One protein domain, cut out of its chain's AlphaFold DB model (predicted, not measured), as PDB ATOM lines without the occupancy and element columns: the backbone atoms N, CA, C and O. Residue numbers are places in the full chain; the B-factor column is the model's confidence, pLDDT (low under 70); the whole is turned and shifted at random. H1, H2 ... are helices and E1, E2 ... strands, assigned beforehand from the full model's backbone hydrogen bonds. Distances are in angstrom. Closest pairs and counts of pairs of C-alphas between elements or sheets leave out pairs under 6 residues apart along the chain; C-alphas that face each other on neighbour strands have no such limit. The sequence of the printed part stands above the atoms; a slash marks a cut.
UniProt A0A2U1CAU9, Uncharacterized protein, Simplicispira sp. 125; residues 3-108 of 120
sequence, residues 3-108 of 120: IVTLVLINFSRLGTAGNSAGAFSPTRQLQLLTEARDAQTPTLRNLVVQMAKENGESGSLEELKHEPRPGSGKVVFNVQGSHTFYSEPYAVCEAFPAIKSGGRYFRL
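This is residues 3 to 108 of the 120 residues of an uncharacterized protein of Simplicispira sp. 125 (UniProt A0A2U1CAU9). A strongly twisted sheet of five strands has H1 packed on one face; E5 folds back on E4 at one end of the length, and residues 15 to 27 and 79 to 90 loop toward the other. The printed part has 106 residues with one named helix and five named strands; along the chain E1 and E2 come first, then H1, then E3, E4 and E5; the class is mixed, helices and strands, and the sheet is branched, with the neighbour pairs E1 and E2, E1 and E4, E3 and E4, and E4 and E5 each antiparallel. It is compact, with a radius of gyration of the C-alphas of 14.5 A, and spans 47 by 30 by 19 A.

Find C-alpha 3 at (202.168, 124.990, 184.142); from there E1, residues 3 to 14, runs 30.0 A. E4, residues 91 to 101, runs 27.9 A, and E2, residues 28 to 36, 23.3 A. E3 is residues 75 to 78; E5, residues 104 to 107, ends at (200.276, 132.130, 177.712). H1, residues 41 to 54, runs 19.8 A.

Look beside E4: E1 lies on one side (N 8 and O 94, 2.9 A), E3 (N 75 and O 93, 2.9 A) and E5 (N 99 and O 106, 2.8 A) on the other side, within hydrogen-bond range. E3 E4 E5 form a meander, each strand the antiparallel neighbour of the one before. E1 and E2 form a hairpin, with N 9 and O 32 2.8 A apart. H1 is on the sheet; its closest C-alphas to E1 are Ala 52 and Leu 14, 6.8 A. In H1 every O i to N i+4 pair is within range.

The farthest C-alphas, His 83 and Gly 102, are 47.5 A apart. The printed part has no cut; the links E1 to E2, H1 to E3 and E3 to E4 are long. The model's pLDDT is under 70 at residues 17 to 26.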
ATOM      1  N   ILE A   3     201.704 124.821 185.523       95.75
ATOM      2  CA  ILE A   3     202.168 124.990 184.142       95.75
ATOM      3  C   ILE A   3     201.604 123.831 183.324       95.75
ATOM      4  O   ILE A   3     201.774 122.672 183.694       95.75
ATOM      5  N   VAL A   4     200.955 124.152 182.210       97.00
ATOM      6  CA  VAL A   4     200.327 123.196 181.295       97.00
ATOM      7  C   VAL A   4     200.780 123.457 179.864       97.00
ATOM      8  O   VAL A   4     201.210 124.562 179.525       97.00
ATOM      9  N   THR A   5     200.644 122.450 179.000       97.44
ATOM     10  CA  THR A   5     200.687 122.669 177.551       97.44
ATOM     11  C   THR A   5     199.271 122.947 177.079       97.44
ATOM     12  O   THR A   5     198.398 122.087 177.197       97.44
ATOM     13  N   LEU A   6     199.040 124.140 176.544       97.19
ATOM     14  CA  LEU A   6     197.768 124.514 175.950       97.19
ATOM     15  C   LEU A   6     197.880 124.417 174.432       97.19
ATOM     16  O   LEU A   6     198.897 124.793 173.849       97.19
ATOM     17  N   VAL A   7     196.840 123.896 173.794       97.62
ATOM     18  CA  VAL A   7     196.790 123.705 172.349       97.62
ATOM     19  C   VAL A   7     195.585 124.438 171.803       97.62
ATOM     20  O   VAL A   7     194.444 124.144 172.167       97.62
ATOM     21  N   LEU A   8     195.851 125.374 170.898       97.50
ATOM     22  CA  LEU A   8     194.832 125.960 170.051       97.50
ATOM     23  C   LEU A   8     194.702 125.123 168.779       97.50
ATOM     24  O   LEU A   8     195.647 125.034 167.996       97.50
ATOM     25  N   ILE A   9     193.535 124.522 168.576       97.75
ATOM     26  CA  ILE A   9     193.216 123.703 167.407       97.75
ATOM     27  C   ILE A   9     192.243 124.479 166.533       97.75
ATOM     28  O   ILE A   9     191.148 124.816 166.976       97.75
ATOM     29  N   ASN A  10     192.625 124.724 165.284       97.12
ATOM     30  CA  ASN A  10     191.751 125.293 164.266       97.12
ATOM     31  C   ASN A  10     191.396 124.199 163.258       97.12
ATOM     32  O   ASN A  10     192.252 123.788 162.476       97.12
ATOM     33  N   PHE A  11     190.156 123.723 163.288       95.44
ATOM     34  CA  PHE A  11     189.592 122.851 162.264       95.44
ATOM     35  C   PHE A  11     189.103 123.703 161.098       95.44
ATOM     36  O   PHE A  11     188.173 124.496 161.258       95.44
ATOM     37  N   SER A  12     189.701 123.520 159.923       92.69
ATOM     38  CA  SER A  12     189.270 124.201 158.692       92.69
ATOM     39  C   SER A  12     187.989 123.576 158.133       92.69
ATOM     40  O   SER A  12     187.206 124.223 157.442       92.69
ATOM     41  N   ARG A  13     187.776 122.292 158.434       88.00
ATOM     42  CA  ARG A  13     186.577 121.537 158.082       88.00
ATOM     43  C   ARG A  13     186.350 120.434 159.108       88.00
ATOM     44  O   ARG A  13     187.280 119.718 159.464       88.00
ATOM     45  N   LEU A  14     185.112 120.300 159.553       87.12
ATOM     46  CA  LEU A  14     184.640 119.233 160.428       87.12
ATOM     47  C   LEU A  14     183.344 118.676 159.829       87.12
ATOM     48  O   LEU A  14     182.520 119.453 159.341       87.12
ATOM     49  N   GLY A  15     183.201 117.352 159.827       79.38
ATOM     50  CA  GLY A  15     182.107 116.610 159.190       79.38
ATOM     51  C   GLY A  15     182.433 116.158 157.763       79.38
ATOM     52  O   GLY A  15     181.532 115.991 156.947       79.38
ATOM     53  N   THR A  16     183.722 116.037 157.430       71.00
ATOM     54  CA  THR A  16     184.194 115.772 156.053       71.00
ATOM     55  C   THR A  16     185.092 114.562 155.915       71.00
ATOM     56  O   THR A  16     185.352 114.122 154.790       71.00
ATOM     57  N   ALA A  17     185.615 114.043 157.022       62.62
ATOM     58  CA  ALA A  17     186.482 112.890 156.968       62.62
ATOM     59  C   ALA A  17     185.606 111.698 156.577       62.62
ATOM     60  O   ALA A  17     184.676 111.368 157.287       62.62
ATOM     61  N   GLY A  18     185.838 111.073 155.423       53.97
ATOM     62  CA  GLY A  18     185.235 109.777 155.097       53.97
ATOM     63  C   GLY A  18     183.849 109.742 154.437       53.97
ATOM     64  O   GLY A  18     183.284 108.653 154.379       53.97
ATOM     65  N   ASN A  19     183.308 110.828 153.873       50.25
ATOM     66  CA  ASN A  19     182.125 110.684 153.009       50.25
ATOM     67  C   ASN A  19     182.497 110.006 151.678       50.25
ATOM     68  O   ASN A  19     182.933 110.641 150.721       50.25
ATOM     69  N   SER A  20     182.290 108.691 151.634       48.66
ATOM     70  CA  SER A  20     182.322 107.820 150.454       48.66
ATOM     71  C   SER A  20     180.986 107.781 149.692       48.66
ATOM     72  O   SER A  20     180.814 106.980 148.778       48.66
ATOM     73  N   ALA A  21     180.042 108.669 150.013       46.97
ATOM     74  CA  ALA A  21     178.792 108.841 149.281       46.97
ATOM     75  C   ALA A  21     178.653 110.316 148.894       46.97
ATOM     76  O   ALA A  21     178.810 111.182 149.748       46.97
ATOM     77  N   GLY A  22     178.402 110.593 147.612       49.34
ATOM     78  CA  GLY A  22     178.474 111.910 146.962       49.34
ATOM     79  C   GLY A  22     177.449 112.964 147.405       49.34
ATOM     80  O   GLY A  22     176.909 113.674 146.562       49.34
ATOM     81  N   ALA A  23     177.179 113.082 148.703       50.88
ATOM     82  CA  ALA A  23     176.403 114.156 149.298       50.88
ATOM     83  C   ALA A  23     177.355 115.200 149.899       50.88
ATOM     84  O   ALA A  23     178.215 114.880 150.726       50.88
ATOM     85  N   PHE A  24     177.189 116.459 149.495       56.00
ATOM     86  CA  PHE A  24     177.790 117.600 150.182       56.00
ATOM     87  C   PHE A  24     177.238 117.650 151.613       56.00
ATOM     88  O   PHE A  24     176.129 118.133 151.840       56.00
ATOM     89  N   SER A  25     177.988 117.127 152.581       60.56
ATOM     90  CA  SER A  25     177.680 117.345 153.992       60.56
ATOM     91  C   SER A  25     178.064 118.771 154.386       60.56
ATOM     92  O   SER A  25     179.091 119.275 153.921       60.56
ATOM     93  N   PRO A  26     177.260 119.440 155.233       66.75
ATOM     94  CA  PRO A  26     177.611 120.750 155.751       66.75
ATOM     95  C   PRO A  26     178.905 120.633 156.551       66.75
ATOM     96  O   PRO A  26     178.986 119.902 157.536       66.75
ATOM     97  N   THR A  27     179.921 121.352 156.097       79.31
ATOM     98  CA  THR A  27     181.203 121.452 156.781       79.31
ATOM     99  C   THR A  27     181.171 122.694 157.655       79.31
ATOM    100  O   THR A  27     180.518 123.688 157.325       79.31
ATOM    101  N   ARG A  28     181.860 122.652 158.792       87.69
ATOM    102  CA  ARG A  28     182.048 123.850 159.615       87.69
ATOM    103  C   ARG A  28     183.489 124.010 160.048       87.69
ATOM    104  O   ARG A  28     184.188 123.025 160.279       87.69
ATOM    105  N   GLN A  29     183.890 125.265 160.190       92.94
ATOM    106  CA  GLN A  29     185.117 125.635 160.875       92.94
ATOM    107  C   GLN A  29     184.868 125.655 162.381       92.94
ATOM    108  O   GLN A  29     183.785 126.030 162.839       92.94
ATOM    109  N   LEU A  30     185.865 125.234 163.152       94.94
ATOM    110  CA  LEU A  30     185.783 125.225 164.607       94.94
ATOM    111  C   LEU A  30     187.158 125.483 165.212       94.94
ATOM    112  O   LEU A  30     188.130 124.820 164.866       94.94
ATOM    113  N   GLN A  31     187.213 126.413 166.155       97.00
ATOM    114  CA  GLN A  31     188.405 126.698 166.938       97.00
ATOM    115  C   GLN A  31     188.186 126.232 168.376       97.00
ATOM    116  O   GLN A  31     187.189 126.594 168.999       97.00
ATOM    117  N   LEU A  32     189.117 125.435 168.900       96.94
ATOM    118  CA  LEU A  32     189.082 124.908 170.262       96.94
ATOM    119  C   LEU A  32     190.390 125.198 170.984       96.94
ATOM    120  O   LEU A  32     191.462 125.221 170.382       96.94
ATOM    121  N   LEU A  33     190.283 125.373 172.296       96.81
ATOM    122  CA  LEU A  33     191.415 125.519 173.197       96.81
ATOM    123  C   LEU A  33     191.328 124.420 174.250       96.81
ATOM    124  O   LEU A  33     190.326 124.321 174.954       96.81
ATOM    125  N   THR A  34     192.360 123.589 174.341       97.12
ATOM    126  CA  THR A  34     192.379 122.447 175.261       97.12
ATOM    127  C   THR A  34     193.783 122.183 175.783       97.12
ATOM    128  O   THR A  34     194.775 122.585 175.176       97.12
ATOM    129  N   GLU A  35     193.871 121.502 176.918       97.38
ATOM    130  CA  GLU A  35     195.138 121.028 177.466       97.38
ATOM    131  C   GLU A  35     195.633 119.790 176.704       97.38
ATOM    132  O   GLU A  35     194.842 118.972 176.225       97.38
ATOM    133  N   ALA A  36     196.953 119.650 176.614       97.19
ATOM    134  CA  ALA A  36     197.628 118.469 176.095       97.19
ATOM    135  C   ALA A  36     198.718 118.003 177.061       97.19
ATOM    136  O   ALA A  36     199.252 118.780 177.853       97.19
ATOM    137  N   ARG A  37     199.089 116.726 176.947       96.25
ATOM    138  CA  ARG A  37     200.212 116.156 177.703       96.25
ATOM    139  C   ARG A  37     201.537 116.834 177.349       96.25
ATOM    140  O   ARG A  37     202.333 117.128 178.230       96.25
ATOM    141  N   ASP A  38     201.760 117.051 176.058       95.56
ATOM    142  CA  ASP A  38     202.960 117.653 175.492       95.56
ATOM    143  C   ASP A  38     202.661 118.211 174.088       95.56
ATOM    144  O   ASP A  38     201.583 117.999 173.524       95.56
ATOM    145  N   ALA A  39     203.626 118.941 173.528       94.38
ATOM    146  CA  ALA A  39     203.541 119.541 172.197       94.38
ATOM    147  C   ALA A  39     203.978 118.591 171.061       94.38
ATOM    148  O   ALA A  39     204.221 119.044 169.943       94.38
ATOM    149  N   GLN A  40     204.130 117.285 171.318       95.62
ATOM    150  CA  GLN A  40     204.645 116.350 170.318       95.62
ATOM    151  C   GLN A  40     203.579 115.996 169.281       95.62
ATOM    152  O   GLN A  40     202.409 115.779 169.602       95.62
ATOM    153  N   THR A  41     203.995 115.853 168.021       95.44
ATOM    154  CA  THR A  41     203.096 115.556 166.894       95.44
ATOM    155  C   THR A  41     202.154 114.365 167.141       95.44
ATOM    156  O   THR A  41     200.970 114.503 166.831       95.44
ATOM    157  N   PRO A  42     202.584 113.220 167.719       96.31
ATOM    158  CA  PRO A  42     201.669 112.111 168.009       96.31
ATOM    159  C   PRO A  42     200.579 112.470 169.030       96.31
ATOM    160  O   PRO A  42     199.417 112.107 168.842       96.31
ATOM    161  N   THR A  43     200.933 113.218 170.078       96.81
ATOM    162  CA  THR A  43     199.997 113.701 171.102       96.81
ATOM    163  C   THR A  43     198.972 114.644 170.485       96.81
ATOM    164  O   THR A  43     197.768 114.447 170.650       96.81
ATOM    165  N   LEU A  44     199.440 115.621 169.702       97.31
ATOM    166  CA  LEU A  44     198.574 116.584 169.025       97.31
ATOM    167  C   LEU A  44     197.659 115.912 167.998       97.31
ATOM    168  O   LEU A  44     196.492 116.278 167.895       97.31
ATOM    169  N   ARG A  45     198.141 114.891 167.281       97.19
ATOM    170  CA  ARG A  45     197.317 114.117 166.344       97.19
ATOM    171  C   ARG A  45     196.161 113.429 167.062       97.19
ATOM    172  O   ARG A  45     195.020 113.532 166.622       97.19
ATOM    173  N   ASN A  46     196.456 112.722 168.151       97.00
ATOM    174  CA  ASN A  46     195.435 112.010 168.919       97.00
ATOM    175  C   ASN A  46     194.404 112.984 169.498       97.00
ATOM    176  O   ASN A  46     193.207 112.712 169.434       97.00
ATOM    177  N   LEU A  47     194.866 114.142 169.972       97.44
ATOM    178  CA  LEU A  47     194.007 115.211 170.463       97.44
ATOM    179  C   LEU A  47     193.098 115.776 169.360       97.44
ATOM    180  O   LEU A  47     191.903 115.929 169.582       97.44
ATOM    181  N   VAL A  48     193.620 116.022 168.154       97.00
ATOM    182  CA  VAL A  48     192.818 116.455 166.994       97.00
ATOM    183  C   VAL A  48     191.743 115.428 166.649       97.00
ATOM    184  O   VAL A  48     190.593 115.805 166.443       97.00
ATOM    185  N   VAL A  49     192.087 114.136 166.613       95.88
ATOM    186  CA  VAL A  49     191.120 113.060 166.333       95.88
ATOM    187  C   VAL A  49     190.033 113.004 167.402       95.88
ATOM    188  O   VAL A  49     188.855 112.884 167.068       95.88
ATOM    189  N   GLN A  50     190.414 113.093 168.676       96.19
ATOM    190  CA  GLN A  50     189.473 113.092 169.791       96.19
ATOM    191  C   GLN A  50     188.522 114.293 169.704       96.19
ATOM    192  O   GLN A  50     187.309 114.108 169.639       96.19
ATOM    193  N   MET A  51     189.071 115.506 169.621       96.56
ATOM    194  CA  MET A  51     188.293 116.744 169.578       96.56
ATOM    195  C   MET A  51     187.389 116.808 168.343       96.56
ATOM    196  O   MET A  51     186.259 117.276 168.442       96.56
ATOM    197  N   ALA A  52     187.836 116.299 167.192       94.69
ATOM    198  CA  ALA A  52     187.001 116.197 166.000       94.69
ATOM    199  C   ALA A  52     185.772 115.307 166.239       94.69
ATOM    200  O   ALA A  52     184.647 115.727 165.967       94.69
ATOM    201  N   LYS A  53     185.976 114.100 166.785       93.12
ATOM    202  CA  LYS A  53     184.893 113.143 167.075       93.12
ATOM    203  C   LYS A  53     183.893 113.703 168.082       93.12
ATOM    204  O   LYS A  53     182.692 113.651 167.841       93.12
ATOM    205  N   GLU A  54     184.383 114.291 169.171       94.62
ATOM    206  CA  GLU A  54     183.545 114.927 170.199       94.62
ATOM    207  C   GLU A  54     182.710 116.093 169.641       94.62
ATOM    208  O   GLU A  54     181.645 116.399 170.171       94.62
ATOM    209  N   ASN A  55     183.157 116.716 168.547       93.00
ATOM    210  CA  ASN A  55     182.493 117.859 167.921       93.00
ATOM    211  C   ASN A  55     181.734 117.521 166.626       93.00
ATOM    212  O   ASN A  55     181.320 118.444 165.912       93.00
ATOM    213  N   GLY A  56     181.505 116.230 166.355       87.69
ATOM    214  CA  GLY A  56     180.611 115.756 165.295       87.69
ATOM    215  C   GLY A  56     181.290 115.310 163.999       87.69
ATOM    216  O   GLY A  56     180.626 115.262 162.969       87.69
ATOM    217  N   GLU A  57     182.590 115.000 164.012       89.12
ATOM    218  CA  GLU A  57     183.241 114.396 162.845       89.12
ATOM    219  C   GLU A  57     182.741 112.960 162.661       89.12
ATOM    220  O   GLU A  57     182.844 112.129 163.567       89.12
ATOM    221  N   SER A  58     182.176 112.685 161.486       78.94
ATOM    222  CA  SER A  58     181.393 111.476 161.231       78.94
ATOM    223  C   SER A  58     182.148 110.384 160.486       78.94
ATOM    224  O   SER A  58     181.638 109.269 160.406       78.94
ATOM    225  N   GLY A  59     183.345 110.640 159.958       78.25
ATOM    226  CA  GLY A  59     184.107 109.558 159.338       78.25
ATOM    227  C   GLY A  59     185.597 109.563 159.620       78.25
ATOM    228  O   GLY A  59     186.077 110.094 160.624       78.25
ATOM    229  N   SER A  60     186.311 108.777 158.815       85.00
ATOM    230  CA  SER A  60     187.586 108.204 159.239       85.00
ATOM    231  C   SER A  60     188.733 109.208 159.184       85.00
ATOM    232  O   SER A  60     189.071 109.744 158.130       85.00
ATOM    233  N   LEU A  61     189.382 109.391 160.334       90.00
ATOM    234  CA  LEU A  61     190.630 110.142 160.490       90.00
ATOM    235  C   LEU A  61     191.857 109.222 160.595       90.00
ATOM    236  O   LEU A  61     192.916 109.651 161.055       90.00
ATOM    237  N   GLU A  62     191.748 107.951 160.201       87.19
ATOM    238  CA  GLU A  62     192.875 107.008 160.242       87.19
ATOM    239  C   GLU A  62     194.055 107.493 159.396       87.19
ATOM    240  O   GLU A  62     195.202 107.449 159.841       87.19
ATOM    241  N   GLU A  63     193.766 108.066 158.228       88.56
ATOM    242  CA  GLU A  63     194.774 108.616 157.324       88.56
ATOM    243  C   GLU A  63     195.192 110.054 157.654       88.56
ATOM    244  O   GLU A  63     195.961 110.651 156.898       88.56
ATOM    245  N   LEU A  64     194.731 110.620 158.778       92.62
ATOM    246  CA  LEU A  64     195.167 111.940 159.222       92.62
ATOM    247  C   LEU A  64     196.681 111.927 159.442       92.62
ATOM    248  O   LEU A  64     197.193 111.200 160.302       92.62
ATOM    249  N   LYS A  65     197.400 112.733 158.667       93.81
ATOM    250  CA  LYS A  65     198.864 112.775 158.641       93.81
ATOM    251  C   LYS A  65     199.358 114.171 158.969       93.81
ATOM    252  O   LYS A  65     198.705 115.168 158.675       93.81
ATOM    253  N   HIS A  66     200.530 114.221 159.591       94.56
ATOM    254  CA  HIS A  66     201.260 115.466 159.766       94.56
ATOM    255  C   HIS A  66     201.781 115.941 158.405       94.56
ATOM    256  O   HIS A  66     202.421 115.172 157.689       94.56
ATOM    257  N   GLU A  67     201.510 117.197 158.072       91.62
ATOM    258  CA  GLU A  67     202.010 117.874 156.879       91.62
ATOM    259  C   GLU A  67     203.085 118.883 157.319       91.62
ATOM    260  O   GLU A  67     202.744 119.932 157.873       91.62
ATOM    261  N   PRO A  68     204.387 118.587 157.136       85.62
ATOM    262  CA  PRO A  68     205.449 119.476 157.590       85.62
ATOM    263  C   PRO A  68     205.354 120.852 156.921       85.62
ATOM    264  O   PRO A  68     205.430 120.962 155.698       85.62
ATOM    265  N   ARG A  69     205.242 121.915 157.725       84.56
ATOM    266  CA  ARG A  69     205.314 123.311 157.265       84.56
ATOM    267  C   ARG A  69     206.443 124.054 157.982       84.56
ATOM    268  O   ARG A  69     206.221 124.574 159.083       84.56
ATOM    269  N   PRO A  70     207.652 124.089 157.387       75.38
ATOM    270  CA  PRO A  70     208.821 124.723 157.988       75.38
ATOM    271  C   PRO A  70     208.550 126.182 158.368       75.38
ATOM    272  O   PRO A  70     207.867 126.903 157.646       75.38
ATOM    273  N   GLY A  71     209.093 126.622 159.506       73.19
ATOM    274  CA  GLY A  71     209.088 128.031 159.916       73.19
ATOM    275  C   GLY A  71     207.779 128.568 160.508       73.19
ATOM    276  O   GLY A  71     207.755 129.712 160.946       73.19
ATOM    277  N   SER A  72     206.705 127.774 160.569       75.50
ATOM    278  CA  SER A  72     205.410 128.254 161.083       75.50
ATOM    279  C   SER A  72     205.246 128.154 162.604       75.50
ATOM    280  O   SER A  72     204.347 128.783 163.153       75.50
ATOM    281  N   GLY A  73     206.053 127.324 163.282       80.81
ATOM    282  CA  GLY A  73     205.852 126.975 164.698       80.81
ATOM    283  C   GLY A  73     204.535 126.233 164.981       80.81
ATOM    284  O   GLY A  73     204.227 125.943 166.133       80.81
ATOM    285  N   LYS A  74     203.758 125.922 163.936       91.81
ATOM    286  CA  LYS A  74     202.455 125.265 163.999       91.81
ATOM    287  C   LYS A  74     202.568 123.846 163.468       91.81
ATOM    288  O   LYS A  74     203.338 123.565 162.550       91.81
ATOM    289  N   VAL A  75     201.761 122.957 164.029       94.62
ATOM    290  CA  VAL A  75     201.672 121.560 163.606       94.62
ATOM    291  C   VAL A  75     200.421 121.412 162.756       94.62
ATOM    292  O   VAL A  75     199.314 121.686 163.212       94.62
ATOM    293  N   VAL A  76     200.598 121.019 161.498       95.62
ATOM    294  CA  VAL A  76     199.507 120.942 160.522       95.62
ATOM    295  C   VAL A  76     199.139 119.482 160.302       95.62
ATOM    296  O   VAL A  76     200.006 118.644 160.055       95.62
ATOM    297  N   PHE A  77     197.848 119.179 160.379       95.00
ATOM    298  CA  PHE A  77     197.305 117.861 160.093       95.00
ATOM    299  C   PHE A  77     196.389 117.919 158.884       95.00
ATOM    300  O   PHE A  77     195.544 118.809 158.762       95.00
ATOM    301  N   ASN A  78     196.537 116.945 157.996       92.94
ATOM    302  CA  ASN A  78     195.735 116.859 156.792       92.94
ATOM    303  C   ASN A  78     195.249 115.432 156.539       92.94
ATOM    304  O   ASN A  78     195.917 114.456 156.877       92.94
ATOM    305  N   VAL A  79     194.061 115.339 155.954       88.75
ATOM    306  CA  VAL A  79     193.434 114.106 155.481       88.75
ATOM    307  C   VAL A  79     192.656 114.453 154.221       88.75
ATOM    308  O   VAL A  79     191.908 115.430 154.198       88.75
ATOM    309  N   GLN A  80     192.865 113.693 153.157       82.06
ATOM    310  CA  GLN A  80     192.188 113.889 151.878       82.06
ATOM    311  C   GLN A  80     191.353 112.645 151.588       82.06
ATOM    312  O   GLN A  80     191.733 111.544 151.978       82.06
ATOM    313  N   GLY A  81     190.206 112.818 150.937       71.38
ATOM    314  CA  GLY A  81     189.438 111.672 150.455       71.38
ATOM    315  C   GLY A  81     190.057 111.130 149.168       71.38
ATOM    316  O   GLY A  81     190.706 111.874 148.438       71.38
ATOM    317  N   SER A  82     189.797 109.867 148.826       70.50
ATOM    318  CA  SER A  82     190.335 109.238 147.606       70.50
ATOM    319  C   SER A  82     189.992 109.993 146.309       70.50
ATOM    320  O   SER A  82     190.735 109.916 145.335       70.50
ATOM    321  N   HIS A  83     188.888 110.750 146.307       70.94
ATOM    322  CA  HIS A  83     188.426 111.564 145.174       70.94
ATOM    323  C   HIS A  83     188.078 113.011 145.557       70.94
ATOM    324  O   HIS A  83     187.495 113.732 144.752       70.94
ATOM    325  N   THR A  84     188.423 113.442 146.774       70.25
ATOM    326  CA  THR A  84     188.108 114.791 147.265       70.25
ATOM    327  C   THR A  84     189.370 115.443 147.797       70.25
ATOM    328  O   THR A  84     189.955 114.963 148.769       70.25
ATOM    329  N   PHE A  85     189.745 116.556 147.171       75.62
ATOM    330  CA  PHE A  85     190.914 117.341 147.534       75.62
ATOM    331  C   PHE A  85     190.481 118.694 148.083       75.62
ATOM    332  O   PHE A  85     189.806 119.470 147.410       75.62
ATOM    333  N   TYR A  86     190.903 118.978 149.307       81.81
ATOM    334  CA  TYR A  86     190.721 120.262 149.962       81.81
ATOM    335  C   TYR A  86     191.999 121.088 149.843       81.81
ATOM    336  O   TYR A  86     193.095 120.577 150.090       81.81
ATOM    337  N   SER A  87     191.851 122.368 149.499       84.94
ATOM    338  CA  SER A  87     192.949 123.341 149.421       84.94
ATOM    339  C   SER A  87     193.534 123.683 150.792       84.94
ATOM    340  O   SER A  87     194.716 124.000 150.908       84.94
ATOM    341  N   GLU A  88     192.706 123.620 151.832       88.50
ATOM    342  CA  GLU A  88     193.110 123.880 153.209       88.50
ATOM    343  C   GLU A  88     193.481 122.577 153.929       88.50
ATOM    344  O   GLU A  88     192.885 121.524 153.665       88.50
ATOM    345  N   PRO A  89     194.437 122.612 154.873       92.19
ATOM    346  CA  PRO A  89     194.675 121.477 155.751       92.19
ATOM    347  C   PRO A  89     193.437 121.192 156.602       92.19
ATOM    348  O   PRO A  89     192.613 122.075 156.839       92.19
ATOM    349  N   TYR A  90     193.305 119.958 157.078       93.38
ATOM    350  CA  TYR A  90     192.179 119.565 157.924       93.38
ATOM    351  C   TYR A  90     192.176 120.325 159.258       93.38
ATOM    352  O   TYR A  90     191.159 120.904 159.639       93.38
ATOM    353  N   ALA A  91     193.327 120.366 159.934       95.62
ATOM    354  CA  ALA A  91     193.496 121.086 161.187       95.62
ATOM    355  C   ALA A  91     194.886 121.724 161.309       95.62
ATOM    356  O   ALA A  91     195.884 121.189 160.822       95.62
ATOM    357  N   VAL A  92     194.954 122.855 162.010       96.38
ATOM    358  CA  VAL A  92     196.202 123.534 162.374       96.38
ATOM    359  C   VAL A  92     196.258 123.696 163.888       96.38
ATOM    360  O   VAL A  92     195.358 124.290 164.481       96.38
ATOM    361  N   CYS A  93     197.331 123.199 164.495       96.81
ATOM    362  CA  CYS A  93     197.561 123.237 165.931       96.81
ATOM    363  C   CYS A  93     198.690 124.206 166.284       96.81
ATOM    364  O   CYS A  93     199.770 124.166 165.692       96.81
ATOM    365  N   GLU A  94     198.462 125.028 167.300       95.88
ATOM    366  CA  GLU A  94     199.487 125.832 167.961       95.88
ATOM    367  C   GLU A  94     199.565 125.394 169.425       95.88
ATOM    368  O   GLU A  94     198.626 125.616 170.189       95.88
ATOM    369  N   ALA A  95     200.660 124.731 169.796       95.56
ATOM    370  CA  ALA A  95     200.915 124.302 171.165       95.56
ATOM    371  C   ALA A  95     201.871 125.288 171.841       95.56
ATOM    372  O   ALA A  95     202.909 125.631 171.278       95.56
ATOM    373  N   PHE A  96     201.527 125.738 173.042       95.50
ATOM    374  CA  PHE A  96     202.340 126.681 173.799       95.50
ATOM    375  C   PHE A  96     202.241 126.418 175.305       95.50
ATOM    376  O   PHE A  96     201.207 125.950 175.794       95.50
ATOM    377  N   PRO A  97     203.309 126.712 176.064       96.38
ATOM    378  CA  PRO A  97     203.257 126.648 177.515       96.38
ATOM    379  C   PRO A  97     202.315 127.729 178.061       96.38
ATOM    380  O   PRO A  97     202.277 128.859 177.565       96.38
ATOM    381  N   ALA A  98     201.548 127.391 179.094       97.31
ATOM    382  CA  ALA A  98     200.641 128.313 179.763       97.31
ATOM    383  C   ALA A  98     200.594 128.059 181.274       97.31
ATOM    384  O   ALA A  98     200.831 126.947 181.738       97.31
ATOM    385  N   ILE A  99     200.239 129.082 182.048       97.44
ATOM    386  CA  ILE A  99     199.874 128.950 183.460       97.44
ATOM    387  C   ILE A  99     198.358 128.837 183.571       97.44
ATOM    388  O   ILE A  99     197.636 129.696 183.067       97.44
ATOM    389  N   LYS A 100     197.874 127.834 184.303       97.31
ATOM    390  CA  LYS A 100     196.473 127.707 184.704       97.31
ATOM    391  C   LYS A 100     196.282 128.179 186.142       97.31
ATOM    392  O   LYS A 100     196.928 127.695 187.078       97.31
ATOM    393  N   SER A 101     195.384 129.145 186.330       97.19
ATOM    394  CA  SER A 101     195.079 129.719 187.643       97.19
ATOM    395  C   SER A 101     193.628 130.188 187.730       97.19
ATOM    396  O   SER A 101     193.201 131.069 186.984       97.19
ATOM    397  N   GLY A 102     192.857 129.592 188.645       93.00
ATOM    398  CA  GLY A 102     191.455 129.957 188.883       93.00
ATOM    399  C   GLY A 102     190.580 129.888 187.625       93.00
ATOM    400  O   GLY A 102     189.871 130.845 187.337       93.00
ATOM    401  N   GLY A 103     190.697 128.810 186.837       91.56
ATOM    402  CA  GLY A 103     189.919 128.608 185.603       91.56
ATOM    403  C   GLY A 103     190.363 129.448 184.397       91.56
ATOM    404  O   GLY A 103     189.702 129.426 183.365       91.56
ATOM    405  N   ARG A 104     191.470 130.186 184.513       95.44
ATOM    406  CA  ARG A 104     192.034 131.018 183.442       95.44
ATOM    407  C   ARG A 104     193.374 130.466 182.986       95.44
ATOM    408  O   ARG A 104     194.112 129.907 183.802       95.44
ATOM    409  N   TYR A 105     193.694 130.692 181.716       97.00
ATOM    410  CA  TYR A 105     194.997 130.390 181.135       97.00
ATOM    411  C   TYR A 105     195.761 131.674 180.825       97.00
ATOM    412  O   TYR A 105     195.185 132.642 180.331       97.00
ATOM    413  N   PHE A 106     197.065 131.653 181.077       96.06
ATOM    414  CA  PHE A 106     197.996 132.726 180.750       96.06
ATOM    415  C   PHE A 106     199.100 132.137 179.879       96.06
ATOM    416  O   PHE A 106     199.834 131.267 180.343       96.06
ATOM    417  N   ARG A 107     199.203 132.568 178.617       95.81
ATOM    418  CA  ARG A 107     200.276 132.130 177.712       95.81
ATOM    419  C   ARG A 107     201.626 132.552 178.285       95.81
ATOM    420  O   ARG A 107     201.775 133.686 178.732       95.81
ATOM    421  N   LEU A 108     202.586 131.636 178.270       94.25
ATOM    422  CA  LEU A 108     203.957 131.914 178.667       94.25
ATOM    423  C   LEU A 108     204.784 132.300 177.444       94.25
ATOM    424  O   LEU A 108     204.726 131.642 176.406       94.25
TER     425      LEU A 108